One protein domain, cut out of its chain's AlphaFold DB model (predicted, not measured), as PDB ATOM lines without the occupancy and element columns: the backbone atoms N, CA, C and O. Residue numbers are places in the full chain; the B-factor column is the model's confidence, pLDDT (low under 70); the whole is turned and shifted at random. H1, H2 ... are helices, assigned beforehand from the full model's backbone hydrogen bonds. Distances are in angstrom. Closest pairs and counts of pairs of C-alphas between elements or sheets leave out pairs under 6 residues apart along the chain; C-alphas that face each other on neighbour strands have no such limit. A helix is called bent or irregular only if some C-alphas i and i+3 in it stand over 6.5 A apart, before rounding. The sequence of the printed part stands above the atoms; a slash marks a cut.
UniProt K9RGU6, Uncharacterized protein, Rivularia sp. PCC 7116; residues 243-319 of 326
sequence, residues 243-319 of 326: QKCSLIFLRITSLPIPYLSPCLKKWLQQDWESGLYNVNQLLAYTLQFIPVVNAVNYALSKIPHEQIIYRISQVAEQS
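Overview. This is residues 243 to 319 of the 326 residues of an uncharacterized protein of Rivularia sp. PCC 7116 (UniProt K9RGU6). Four helices form an up-and-down bundle in which H1, H2 and H3 make a triangle, and H4 sits on the other side of the H2 and H3 pair from H1, slid toward one end and only loosely attached. A tail with no named element, residues 243 to 259, lies at the opposite end of the longest axis from the turn between H3 and H4. The printed part has 77 residues, with four named helices in the order H1, H2, H3, H4 and no named strand, and its class is all helix. It is compact, with a radius of gyration of the C-alphas of 12.4 A, yet elongated in outline, with spans of 39 by 22 by 19 A.

Along the chain. Start at Gln 243 and pass through residues 243 to 259, which hold no named element. Find C-alpha 260 at (0.449, 23.436, -7.071); from there H1, residues 260 to 270, runs 15.3 A. H2, residues 272 to 285, follows and is 19.6 A long. Look next at C-alpha 289 at (1.630, 13.310, -3.310), where H3, residues 289 to 302, begins its 20.3 A. H4, residues 305 to 318, is 20.6 A long and ends at C-alpha 318 at (11.190, 7.704, -13.137). H4 is irregular: C-alphas 306 and 309 are 7.2 A apart.

Arrangement. Begin with H3, the hub, which touches H1, H2 and H4. H1 and H3 run the same way at a shallow tilt of 34 degrees, only just short of steep, and their closest C-alphas, those of Ser 261 and Pro 291, are 5.0 A apart. H2 and H3 form a helical hairpin, opposite ways at a shallow tilt of 17 degrees. There H2 touches with residues 279 to 283 alone and H3 with 289 to 292 alone; the closest C-alphas, of Leu 283 and Phe 289, are 6.3 A apart. H1 and H2 are also a hairpin, at a shallow tilt of 31 degrees; the closest C-alphas are those of Leu 268 and Gly 275, 4.5 A apart. H3 and H4, a third hairpin, only just touch, with 3 pairs of C-alphas within 8 A, and H3 does so with residue 300 alone; the closest C-alphas, of Leu 300 and Ile 308, are 6.7 A apart. H2 and H4 are close but not clearly touching, with C-alphas of Asn 280 and Gln 318 6.9 A apart, and H1 and H4 are apart. In H1, H2 and H3 every O i to N i+4 pair is within hydrogen-bond range; in H4, 8 of 10 are.

Size, cuts and confidence. The two C-alphas farthest apart, those of Phe 249 and Glu 306, are 38.9 A from each other. The printed part has no cut, and the three links between helices are tight. The mean pLDDT of the printed part is 74.7; look for values under 70 at residues 243 to 259, 287 and 319.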
ATOM      1  N   GLN A 243       6.769  31.666  -9.175       45.25
ATOM      2  CA  GLN A 243       7.612  31.801 -10.367       45.25
ATOM      3  C   GLN A 243       9.040  32.304 -10.069       45.25
ATOM      4  O   GLN A 243       9.883  32.203 -10.957       45.25
ATOM      5  N   LYS A 244       9.343  32.853  -8.876       44.44
ATOM      6  CA  LYS A 244      10.555  33.672  -8.637       44.44
ATOM      7  C   LYS A 244      11.442  33.286  -7.427       44.44
ATOM      8  O   LYS A 244      12.197  34.138  -6.983       44.44
ATOM      9  N   CYS A 245      11.444  32.018  -6.981       38.81
ATOM     10  CA  CYS A 245      12.187  31.451  -5.814       38.81
ATOM     11  C   CYS A 245      11.447  31.643  -4.466       38.81
ATOM     12  O   CYS A 245      10.776  32.640  -4.280       38.81
ATOM     13  N   SER A 246      11.475  30.768  -3.452       41.00
ATOM     14  CA  SER A 246      12.400  29.706  -3.040       41.00
ATOM     15  C   SER A 246      11.643  28.584  -2.304       41.00
ATOM     16  O   SER A 246      10.982  28.815  -1.293       41.00
ATOM     17  N   LEU A 247      11.791  27.350  -2.785       50.00
ATOM     18  CA  LEU A 247      11.122  26.118  -2.334       50.00
ATOM     19  C   LEU A 247      11.688  25.554  -1.014       50.00
ATOM     20  O   LEU A 247      11.972  24.360  -0.897       50.00
ATOM     21  N   ILE A 248      11.920  26.420  -0.031       44.69
ATOM     22  CA  ILE A 248      12.429  26.025   1.291       44.69
ATOM     23  C   ILE A 248      11.255  25.591   2.181       44.69
ATOM     24  O   ILE A 248      11.347  24.571   2.851       44.69
ATOM     25  N   PHE A 249      10.110  26.273   2.069       43.47
ATOM     26  CA  PHE A 249       8.881  25.981   2.822       43.47
ATOM     27  C   PHE A 249       8.003  24.874   2.203       43.47
ATOM     28  O   PHE A 249       7.031  24.440   2.808       43.47
ATOM     29  N   LEU A 250       8.346  24.391   1.001       49.31
ATOM     30  CA  LEU A 250       7.511  23.469   0.216       49.31
ATOM     31  C   LEU A 250       7.652  21.981   0.604       49.31
ATOM     32  O   LEU A 250       6.981  21.123   0.034       49.31
ATOM     33  N   ARG A 251       8.583  21.660   1.508       52.72
ATOM     34  CA  ARG A 251       9.133  20.300   1.667       52.72
ATOM     35  C   ARG A 251       8.395  19.426   2.689       52.72
ATOM     36  O   ARG A 251       8.645  18.227   2.738       52.72
ATOM     37  N   ILE A 252       7.478  20.008   3.465       48.56
ATOM     38  CA  ILE A 252       7.119  19.474   4.794       48.56
ATOM     39  C   ILE A 252       5.613  19.302   4.997       48.56
ATOM     40  O   ILE A 252       5.192  18.439   5.758       48.56
ATOM     41  N   THR A 253       4.772  20.083   4.316       46.41
ATOM     42  CA  THR A 253       3.327  20.031   4.564       46.41
ATOM     43  C   THR A 253       2.703  18.800   3.909       46.41
ATOM     44  O   THR A 253       2.878  18.570   2.711       46.41
ATOM     45  N   SER A 254       1.930  18.028   4.683       50.16
ATOM     46  CA  SER A 254       1.004  17.018   4.135       50.16
ATOM     47  C   SER A 254      -0.224  17.673   3.485       50.16
ATOM     48  O   SER A 254      -0.860  17.083   2.614       50.16
ATOM     49  N   LEU A 255      -0.546  18.913   3.879       52.34
ATOM     50  CA  LEU A 255      -1.602  19.708   3.258       52.34
ATOM     51  C   LEU A 255      -1.211  20.121   1.832       52.34
ATOM     52  O   LEU A 255      -0.128  20.690   1.652       52.34
ATOM     53  N   PRO A 256      -2.084  19.897   0.832       54.72
ATOM     54  CA  PRO A 256      -1.814  20.257  -0.548       54.72
ATOM     55  C   PRO A 256      -1.638  21.767  -0.674       54.72
ATOM     56  O   PRO A 256      -2.481  22.548  -0.229       54.72
ATOM     57  N   ILE A 257      -0.547  22.185  -1.304       62.94
ATOM     58  CA  ILE A 257      -0.276  23.604  -1.503       62.94
ATOM     59  C   ILE A 257      -1.260  24.147  -2.535       62.94
ATOM     60  O   ILE A 257      -1.377  23.579  -3.633       62.94
ATOM     61  N   PRO A 258      -1.972  25.240  -2.212       59.97
ATOM     62  CA  PRO A 258      -2.896  25.842  -3.153       59.97
ATOM     63  C   PRO A 258      -2.138  26.226  -4.429       59.97
ATOM     64  O   PRO A 258      -1.003  26.690  -4.387       59.97
ATOM     65  N   TYR A 259      -2.757  25.987  -5.586       66.06
ATOM     66  CA  TYR A 259      -2.196  26.262  -6.920       66.06
ATOM     67  C   TYR A 259      -1.044  25.362  -7.407       66.06
ATOM     68  O   TYR A 259      -0.663  25.472  -8.576       66.06
ATOM     69  N   LEU A 260      -0.562  24.399  -6.609       72.12
ATOM     70  CA  LEU A 260       0.449  23.436  -7.071       72.12
ATOM     71  C   LEU A 260      -0.075  22.566  -8.224       72.12
ATOM     72  O   LEU A 260       0.597  22.415  -9.240       72.12
ATOM     73  N   SER A 261      -1.299  22.041  -8.104       74.19
ATOM     74  CA  SER A 261      -1.886  21.178  -9.138       74.19
ATOM     75  C   SER A 261      -2.103  21.908 -10.479       74.19
ATOM     76  O   SER A 261      -1.626  21.401 -11.492       74.19
ATOM     77  N   PRO A 262      -2.715  23.112 -10.542       75.62
ATOM     78  CA  PRO A 262      -2.776  23.902 -11.779       75.62
ATOM     79  C   PRO A 262      -1.406  24.195 -12.406       75.62
ATOM     80  O   PRO A 262      -1.262  24.121 -13.626       75.62
ATOM     81  N   CYS A 263      -0.394  24.496 -11.585       79.44
ATOM     82  CA  CYS A 263       0.962  24.764 -12.058       79.44
ATOM     83  C   CYS A 263       1.603  23.517 -12.686       79.44
ATOM     84  O   CYS A 263       2.096  23.574 -13.811       79.44
ATOM     85  N   LEU A 264       1.514  22.372 -12.002       81.50
ATOM     86  CA  LEU A 264       2.015  21.092 -12.504       81.50
ATOM     87  C   LEU A 264       1.309  20.663 -13.789       81.50
ATOM     88  O   LEU A 264       1.970  20.215 -14.719       81.50
ATOM     89  N   LYS A 265      -0.014  20.858 -13.874       85.56
ATOM     90  CA  LYS A 265      -0.780  20.610 -15.105       85.56
ATOM     91  C   LYS A 265      -0.239  21.448 -16.259       85.56
ATOM     92  O   LYS A 265      -0.003  20.906 -17.332       85.56
ATOM     93  N   LYS A 266       0.022  22.739 -16.024       84.31
ATOM     94  CA  LYS A 266       0.604  23.628 -17.034       84.31
ATOM     95  C   LYS A 266       2.006  23.179 -17.455       84.31
ATOM     96  O   LYS A 266       2.278  23.124 -18.647       84.31
ATOM     97  N   TRP A 267       2.880  22.832 -16.510       86.12
ATOM     98  CA  TRP A 267       4.235  22.368 -16.823       86.12
ATOM     99  C   TRP A 267       4.236  21.064 -17.618       86.12
ATOM    100  O   TRP A 267       4.914  20.999 -18.634       86.12
ATOM    101  N   LEU A 268       3.433  20.073 -17.219       86.88
ATOM    102  CA  LEU A 268       3.318  18.793 -17.929       86.88
ATOM    103  C   LEU A 268       2.727  18.942 -19.339       86.88
ATOM    104  O   LEU A 268       3.056  18.154 -20.219       86.88
ATOM    105  N   GLN A 269       1.860  19.937 -19.554       87.06
ATOM    106  CA  GLN A 269       1.313  20.254 -20.877       87.06
ATOM    107  C   GLN A 269       2.302  21.015 -21.766       87.06
ATOM    108  O   GLN A 269       2.293  20.817 -22.976       87.06
ATOM    109  N   GLN A 270       3.120  21.892 -21.180       85.31
ATOM    110  CA  GLN A 270       4.058  22.743 -21.913       85.31
ATOM    111  C   GLN A 270       5.349  21.996 -22.283       85.31
ATOM    112  O   GLN A 270       5.801  22.072 -23.421       85.31
ATOM    113  N   ASP A 271       5.940  21.275 -21.331       86.88
ATOM    114  CA  ASP A 271       7.120  20.434 -21.534       86.88
ATOM    115  C   ASP A 271       7.017  19.210 -20.623       86.88
ATOM    116  O   ASP A 271       7.244  19.281 -19.410       86.88
ATOM    117  N   TRP A 272       6.678  18.069 -21.226       88.56
ATOM    118  CA  TRP A 272       6.509  16.818 -20.501       88.56
ATOM    119  C   TRP A 272       7.774  16.394 -19.753       88.56
ATOM    120  O   TRP A 272       7.674  15.947 -18.616       88.56
ATOM    121  N   GLU A 273       8.957  16.522 -20.356       87.31
ATOM    122  CA  GLU A 273      10.191  15.996 -19.769       87.31
ATOM    123  C   GLU A 273      10.611  16.826 -18.553       87.31
ATOM    124  O   GLU A 273      10.848  16.283 -17.470       87.31
ATOM    125  N   SER A 274      10.618  18.156 -18.686       84.56
ATOM    126  CA  SER A 274      10.917  19.046 -17.557       84.56
ATOM    127  C   SER A 274       9.807  19.026 -16.500       84.56
ATOM    128  O   SER A 274      10.091  19.095 -15.302       84.56
ATOM    129  N   GLY A 275       8.544  18.879 -16.910       85.94
ATOM    130  CA  GLY A 275       7.408  18.704 -16.008       85.94
ATOM    131  C   GLY A 275       7.503  17.410 -15.198       85.94
ATOM    132  O   GLY A 275       7.316  17.439 -13.980       85.94
ATOM    133  N   LEU A 276       7.860  16.297 -15.843       86.38
ATOM    134  CA  LEU A 276       8.047  15.001 -15.197       86.38
ATOM    135  C   LEU A 276       9.257  15.017 -14.253       86.38
ATOM    136  O   LEU A 276       9.161  14.535 -13.126       86.38
ATOM    137  N   TYR A 277      10.356  15.667 -14.645       85.69
ATOM    138  CA  TYR A 277      11.499  15.900 -13.758       85.69
ATOM    139  C   TYR A 277      11.084  16.633 -12.471       85.69
ATOM    140  O   TYR A 277      11.425  16.208 -11.366       85.69
ATOM    141  N   ASN A 278      10.286  17.696 -12.596       83.69
ATOM    142  CA  ASN A 278       9.781  18.451 -11.450       83.69
ATOM    143  C   ASN A 278       8.825  17.629 -10.578       83.69
ATOM    144  O   ASN A 278       8.891  17.716  -9.353       83.69
ATOM    145  N   VAL A 279       7.962  16.818 -11.195       84.12
ATOM    146  CA  VAL A 279       7.094  15.856 -10.501       84.12
ATOM    147  C   VAL A 279       7.930  14.888  -9.667       84.12
ATOM    148  O   VAL A 279       7.656  14.718  -8.480       84.12
ATOM    149  N   ASN A 280       8.991  14.322 -10.238       81.69
ATOM    150  CA  ASN A 280       9.860  13.388  -9.526       81.69
ATOM    151  C   ASN A 280      10.609  14.060  -8.378       81.69
ATOM    152  O   ASN A 280      10.713  13.487  -7.299       81.69
ATOM    153  N   GLN A 281      11.064  15.299  -8.559       78.38
ATOM    154  CA  GLN A 281      11.676  16.084  -7.485       78.38
ATOM    155  C   GLN A 281      10.689  16.355  -6.345       78.38
ATOM    156  O   GLN A 281      11.045  16.221  -5.175       78.38
ATOM    157  N   LEU A 282       9.433  16.681  -6.661       78.25
ATOM    158  CA  LEU A 282       8.396  16.867  -5.647       78.25
ATOM    159  C   LEU A 282       8.079  15.558  -4.918       78.25
ATOM    160  O   LEU A 282       7.995  15.560  -3.696       78.25
ATOM    161  N   LEU A 283       7.961  14.435  -5.622       76.06
ATOM    162  CA  LEU A 283       7.710  13.131  -4.996       76.06
ATOM    163  C   LEU A 283       8.895  12.622  -4.170       76.06
ATOM    164  O   LEU A 283       8.703  11.931  -3.170       76.06
ATOM    165  N   ALA A 284      10.119  12.946  -4.578       73.25
ATOM    166  CA  ALA A 284      11.324  12.542  -3.869       73.25
ATOM    167  C   ALA A 284      11.552  13.369  -2.596       73.25
ATOM    168  O   ALA A 284      12.032  12.828  -1.602       73.25
ATOM    169  N   TYR A 285      11.207  14.661  -2.612       70.75
ATOM    170  CA  TYR A 285      11.628  15.619  -1.581       70.75
ATOM    171  C   TYR A 285      10.481  16.394  -0.911       70.75
ATOM    172  O   TYR A 285      10.744  17.323  -0.150       70.75
ATOM    173  N   THR A 286       9.218  16.046  -1.169       70.31
ATOM    174  CA  THR A 286       8.047  16.660  -0.516       70.31
ATOM    175  C   THR A 286       6.982  15.612  -0.172       70.31
ATOM    176  O   THR A 286       7.010  14.496  -0.685       70.31
ATOM    177  N   LEU A 287       6.021  15.967   0.691       64.94
ATOM    178  CA  LEU A 287       4.841  15.139   1.007       64.94
ATOM    179  C   LEU A 287       3.618  15.460   0.121       64.94
ATOM    180  O   LEU A 287       2.504  15.021   0.395       64.94
ATOM    181  N   GLN A 288       3.807  16.198  -0.977       71.00
ATOM    182  CA  GLN A 288       2.738  16.708  -1.847       71.00
ATOM    183  C   GLN A 288       2.229  15.665  -2.862       71.00
ATOM    184  O   GLN A 288       2.013  15.970  -4.034       71.00
ATOM    185  N   PHE A 289       2.016  14.420  -2.431       73.12
ATOM    186  CA  PHE A 289       1.630  13.310  -3.310       73.12
ATOM    187  C   PHE A 289       0.287  13.546  -4.015       73.12
ATOM    188  O   PHE A 289       0.184  13.424  -5.233       73.12
ATOM    189  N   ILE A 290      -0.741  13.945  -3.260       72.06
ATOM    190  CA  ILE A 290      -2.114  14.134  -3.758       72.06
ATOM    191  C   ILE A 290      -2.186  15.124  -4.939       72.06
ATOM    192  O   ILE A 290      -2.719  14.761  -5.994       72.06
ATOM    193  N   PRO A 291      -1.668  16.367  -4.828       75.25
ATOM    194  CA  PRO A 291      -1.734  17.316  -5.937       75.25
ATOM    195  C   PRO A 291      -0.875  16.889  -7.131       75.25
ATOM    196  O   PRO A 291      -1.240  17.216  -8.265       75.25
ATOM    197  N   VAL A 292       0.217  16.150  -6.897       80.06
ATOM    198  CA  VAL A 292       1.075  15.598  -7.951       80.06
ATOM    199  C   VAL A 292       0.345  14.515  -8.745       80.06
ATOM    200  O   VAL A 292       0.255  14.632  -9.963       80.06
ATOM    201  N   VAL A 293      -0.254  13.521  -8.083       81.38
ATOM    202  CA  VAL A 293      -1.022  12.453  -8.750       81.38
ATOM    203  C   VAL A 293      -2.185  13.027  -9.550       81.38
ATOM    204  O   VAL A 293      -2.372  12.675 -10.711       81.38
ATOM    205  N   ASN A 294      -2.935  13.971  -8.974       83.50
ATOM    206  CA  ASN A 294      -4.029  14.637  -9.684       83.50
ATOM    207  C   ASN A 294      -3.524  15.356 -10.950       83.50
ATOM    208  O   ASN A 294      -4.150  15.280 -12.007       83.50
ATOM    209  N   ALA A 295      -2.375  16.033 -10.869       84.94
ATOM    210  CA  ALA A 295      -1.790  16.707 -12.022       84.94
ATOM    211  C   ALA A 295      -1.306  15.727 -13.104       84.94
ATOM    212  O   ALA A 295      -1.587  15.958 -14.281       84.94
ATOM    213  N   VAL A 296      -0.647  14.632 -12.717       86.38
ATOM    214  CA  VAL A 296      -0.168  13.589 -13.641       86.38
ATOM    215  C   VAL A 296      -1.339  12.888 -14.325       86.38
ATOM    216  O   VAL A 296      -1.366  12.823 -15.549       86.38
ATOM    217  N   ASN A 297      -2.356  12.459 -13.572       87.19
ATOM    218  CA  ASN A 297      -3.546  11.808 -14.128       87.19
ATOM    219  C   ASN A 297      -4.291  12.727 -15.101       87.19
ATOM    220  O   ASN A 297      -4.714  12.300 -16.174       87.19
ATOM    221  N   TYR A 298      -4.405  14.014 -14.763       87.81
ATOM    222  CA  TYR A 298      -4.977  14.999 -15.673       87.81
ATOM    223  C   TYR A 298      -4.151  15.143 -16.957       87.81
ATOM    224  O   TYR A 298      -4.724  15.145 -18.044       87.81
ATOM    225  N   ALA A 299      -2.824  15.245 -16.856       87.69
ATOM    226  CA  ALA A 299      -1.961  15.366 -18.026       87.69
ATOM    227  C   ALA A 299      -2.053  14.121 -18.924       87.69
ATOM    228  O   ALA A 299      -2.260  14.260 -20.127       87.69
ATOM    229  N   LEU A 300      -2.016  12.920 -18.339       86.69
ATOM    230  CA  LEU A 300      -2.191  11.652 -19.054       86.69
ATOM    231  C   LEU A 300      -3.553  11.564 -19.758       86.69
ATOM    232  O   LEU A 300      -3.612  11.121 -20.899       86.69
ATOM    233  N   SER A 301      -4.630  12.063 -19.139       86.62
ATOM    234  CA  SER A 301      -5.971  12.078 -19.752       86.62
ATOM    235  C   SER A 301      -6.092  12.968 -20.996       86.62
ATOM    236  O   SER A 301      -7.062  12.858 -21.745       86.62
ATOM    237  N   LYS A 302      -5.141  13.886 -21.208       88.75
ATOM    238  CA  LYS A 302      -5.113  14.810 -22.351       88.75
ATOM    239  C   LYS A 302      -4.149  14.372 -23.454       88.75
ATOM    240  O   LYS A 302      -4.151  14.986 -24.516       88.75
ATOM    241  N   ILE A 303      -3.336  13.344 -23.211       88.50
ATOM    242  CA  ILE A 303      -2.377  12.821 -24.184       88.50
ATOM    243  C   ILE A 303      -3.111  11.917 -25.194       88.50
ATOM    244  O   ILE A 303      -3.968  11.129 -24.788       88.50
ATOM    245  N   PRO A 304      -2.789  11.990 -26.502       87.94
ATOM    246  CA  PRO A 304      -3.345  11.084 -27.505       87.94
ATOM    247  C   PRO A 304      -3.055   9.610 -27.188       87.94
ATOM    248  O   PRO A 304      -1.960   9.272 -26.735       87.94
ATOM    249  N   HIS A 305      -4.002   8.719 -27.492       82.88
ATOM    250  CA  HIS A 305      -3.904   7.286 -27.175       82.88
ATOM    251  C   HIS A 305      -2.639   6.604 -27.720       82.88
ATOM    252  O   HIS A 305      -2.125   5.684 -27.095       82.88
ATOM    253  N   GLU A 306      -2.089   7.085 -28.833       86.00
ATOM    254  CA  GLU A 306      -0.865   6.548 -29.442       86.00
ATOM    255  C   GLU A 306       0.386   6.778 -28.579       86.00
ATOM    256  O   GLU A 306       1.307   5.965 -28.574       86.00
ATOM    257  N   GLN A 307       0.421   7.876 -27.818       86.50
ATOM    258  CA  GLN A 307       1.576   8.261 -27.004       86.50
ATOM    259  C   GLN A 307       1.413   7.874 -25.531       86.50
ATOM    260  O   GLN A 307       2.379   7.942 -24.771       86.50
ATOM    261  N   ILE A 308       0.215   7.460 -25.109       86.38
ATOM    262  CA  ILE A 308      -0.096   7.248 -23.692       86.38
ATOM    263  C   ILE A 308       0.766   6.144 -23.068       86.38
ATOM    264  O   ILE A 308       1.260   6.323 -21.960       86.38
ATOM    265  N   ILE A 309       1.028   5.053 -23.798       85.06
ATOM    266  CA  ILE A 309       1.839   3.924 -23.313       85.06
ATOM    267  C   ILE A 309       3.275   4.379 -23.041       85.06
ATOM    268  O   ILE A 309       3.814   4.110 -21.971       85.06
ATOM    269  N   TYR A 310       3.865   5.134 -23.970       88.62
ATOM    270  CA  TYR A 310       5.210   5.690 -23.816       88.62
ATOM    271  C   TYR A 310       5.293   6.689 -22.653       88.62
ATOM    272  O   TYR A 310       6.244   6.695 -21.877       88.62
ATOM    273  N   ARG A 311       4.277   7.538 -22.478       86.12
ATOM    274  CA  ARG A 311       4.249   8.509 -21.375       86.12
ATOM    275  C   ARG A 311       4.055   7.831 -20.018       86.12
ATOM    276  O   ARG A 311       4.688   8.237 -19.048       86.12
ATOM    277  N   ILE A 312       3.248   6.774 -19.955       85.19
ATOM    278  CA  ILE A 312       3.085   5.949 -18.753       85.19
ATOM    279  C   ILE A 312       4.385   5.212 -18.426       85.19
ATOM    280  O   ILE A 312       4.763   5.188 -17.257       85.19
ATOM    281  N   SER A 313       5.105   4.672 -19.417       84.19
ATOM    282  CA  SER A 313       6.393   4.014 -19.159       84.19
ATOM    283  C   SER A 313       7.423   4.994 -18.593       84.19
ATOM    284  O   SER A 313       8.091   4.667 -17.618       84.19
ATOM    285  N   GLN A 314       7.479   6.230 -19.105       84.00
ATOM    286  CA  GLN A 314       8.334   7.287 -18.547       84.00
ATOM    287  C   GLN A 314       7.975   7.634 -17.094       84.00
ATOM    288  O   GLN A 314       8.866   7.832 -16.269       84.00
ATOM    289  N   VAL A 315       6.680   7.702 -16.767       83.56
ATOM    290  CA  VAL A 315       6.227   7.924 -15.384       83.56
ATOM    291  C   VAL A 315       6.628   6.748 -14.503       83.56
ATOM    292  O   VAL A 315       7.162   6.975 -13.425       83.56
ATOM    293  N   ALA A 316       6.420   5.512 -14.957       77.25
ATOM    294  CA  ALA A 316       6.754   4.310 -14.202       77.25
ATOM    295  C   ALA A 316       8.258   4.222 -13.900       77.25
ATOM    296  O   ALA A 316       8.634   4.056 -12.742       77.25
ATOM    297  N   GLU A 317       9.107   4.400 -14.915       77.50
ATOM    298  CA  GLU A 317      10.567   4.304 -14.790       77.50
ATOM    299  C   GLU A 317      11.160   5.368 -13.865       77.50
ATOM    300  O   GLU A 317      12.103   5.090 -13.127       77.50
ATOM    301  N   GLN A 318      10.628   6.592 -13.904       70.19
ATOM    302  CA  GLN A 318      11.190   7.704 -13.137       70.19
ATOM    303  C   GLN A 318      10.477   7.953 -11.802       70.19
ATOM    304  O   GLN A 318      10.998   8.694 -10.961       70.19
ATOM    305  N   SER A 319       9.307   7.343 -11.581       61.31
ATOM    306  CA  SER A 319       8.587   7.449 -10.315       61.31
ATOM    307  C   SER A 319       9.430   6.866  -9.186       61.31
ATOM    308  O   SER A 319       9.863   5.719  -9.220       61.31
TER     309      SER A 319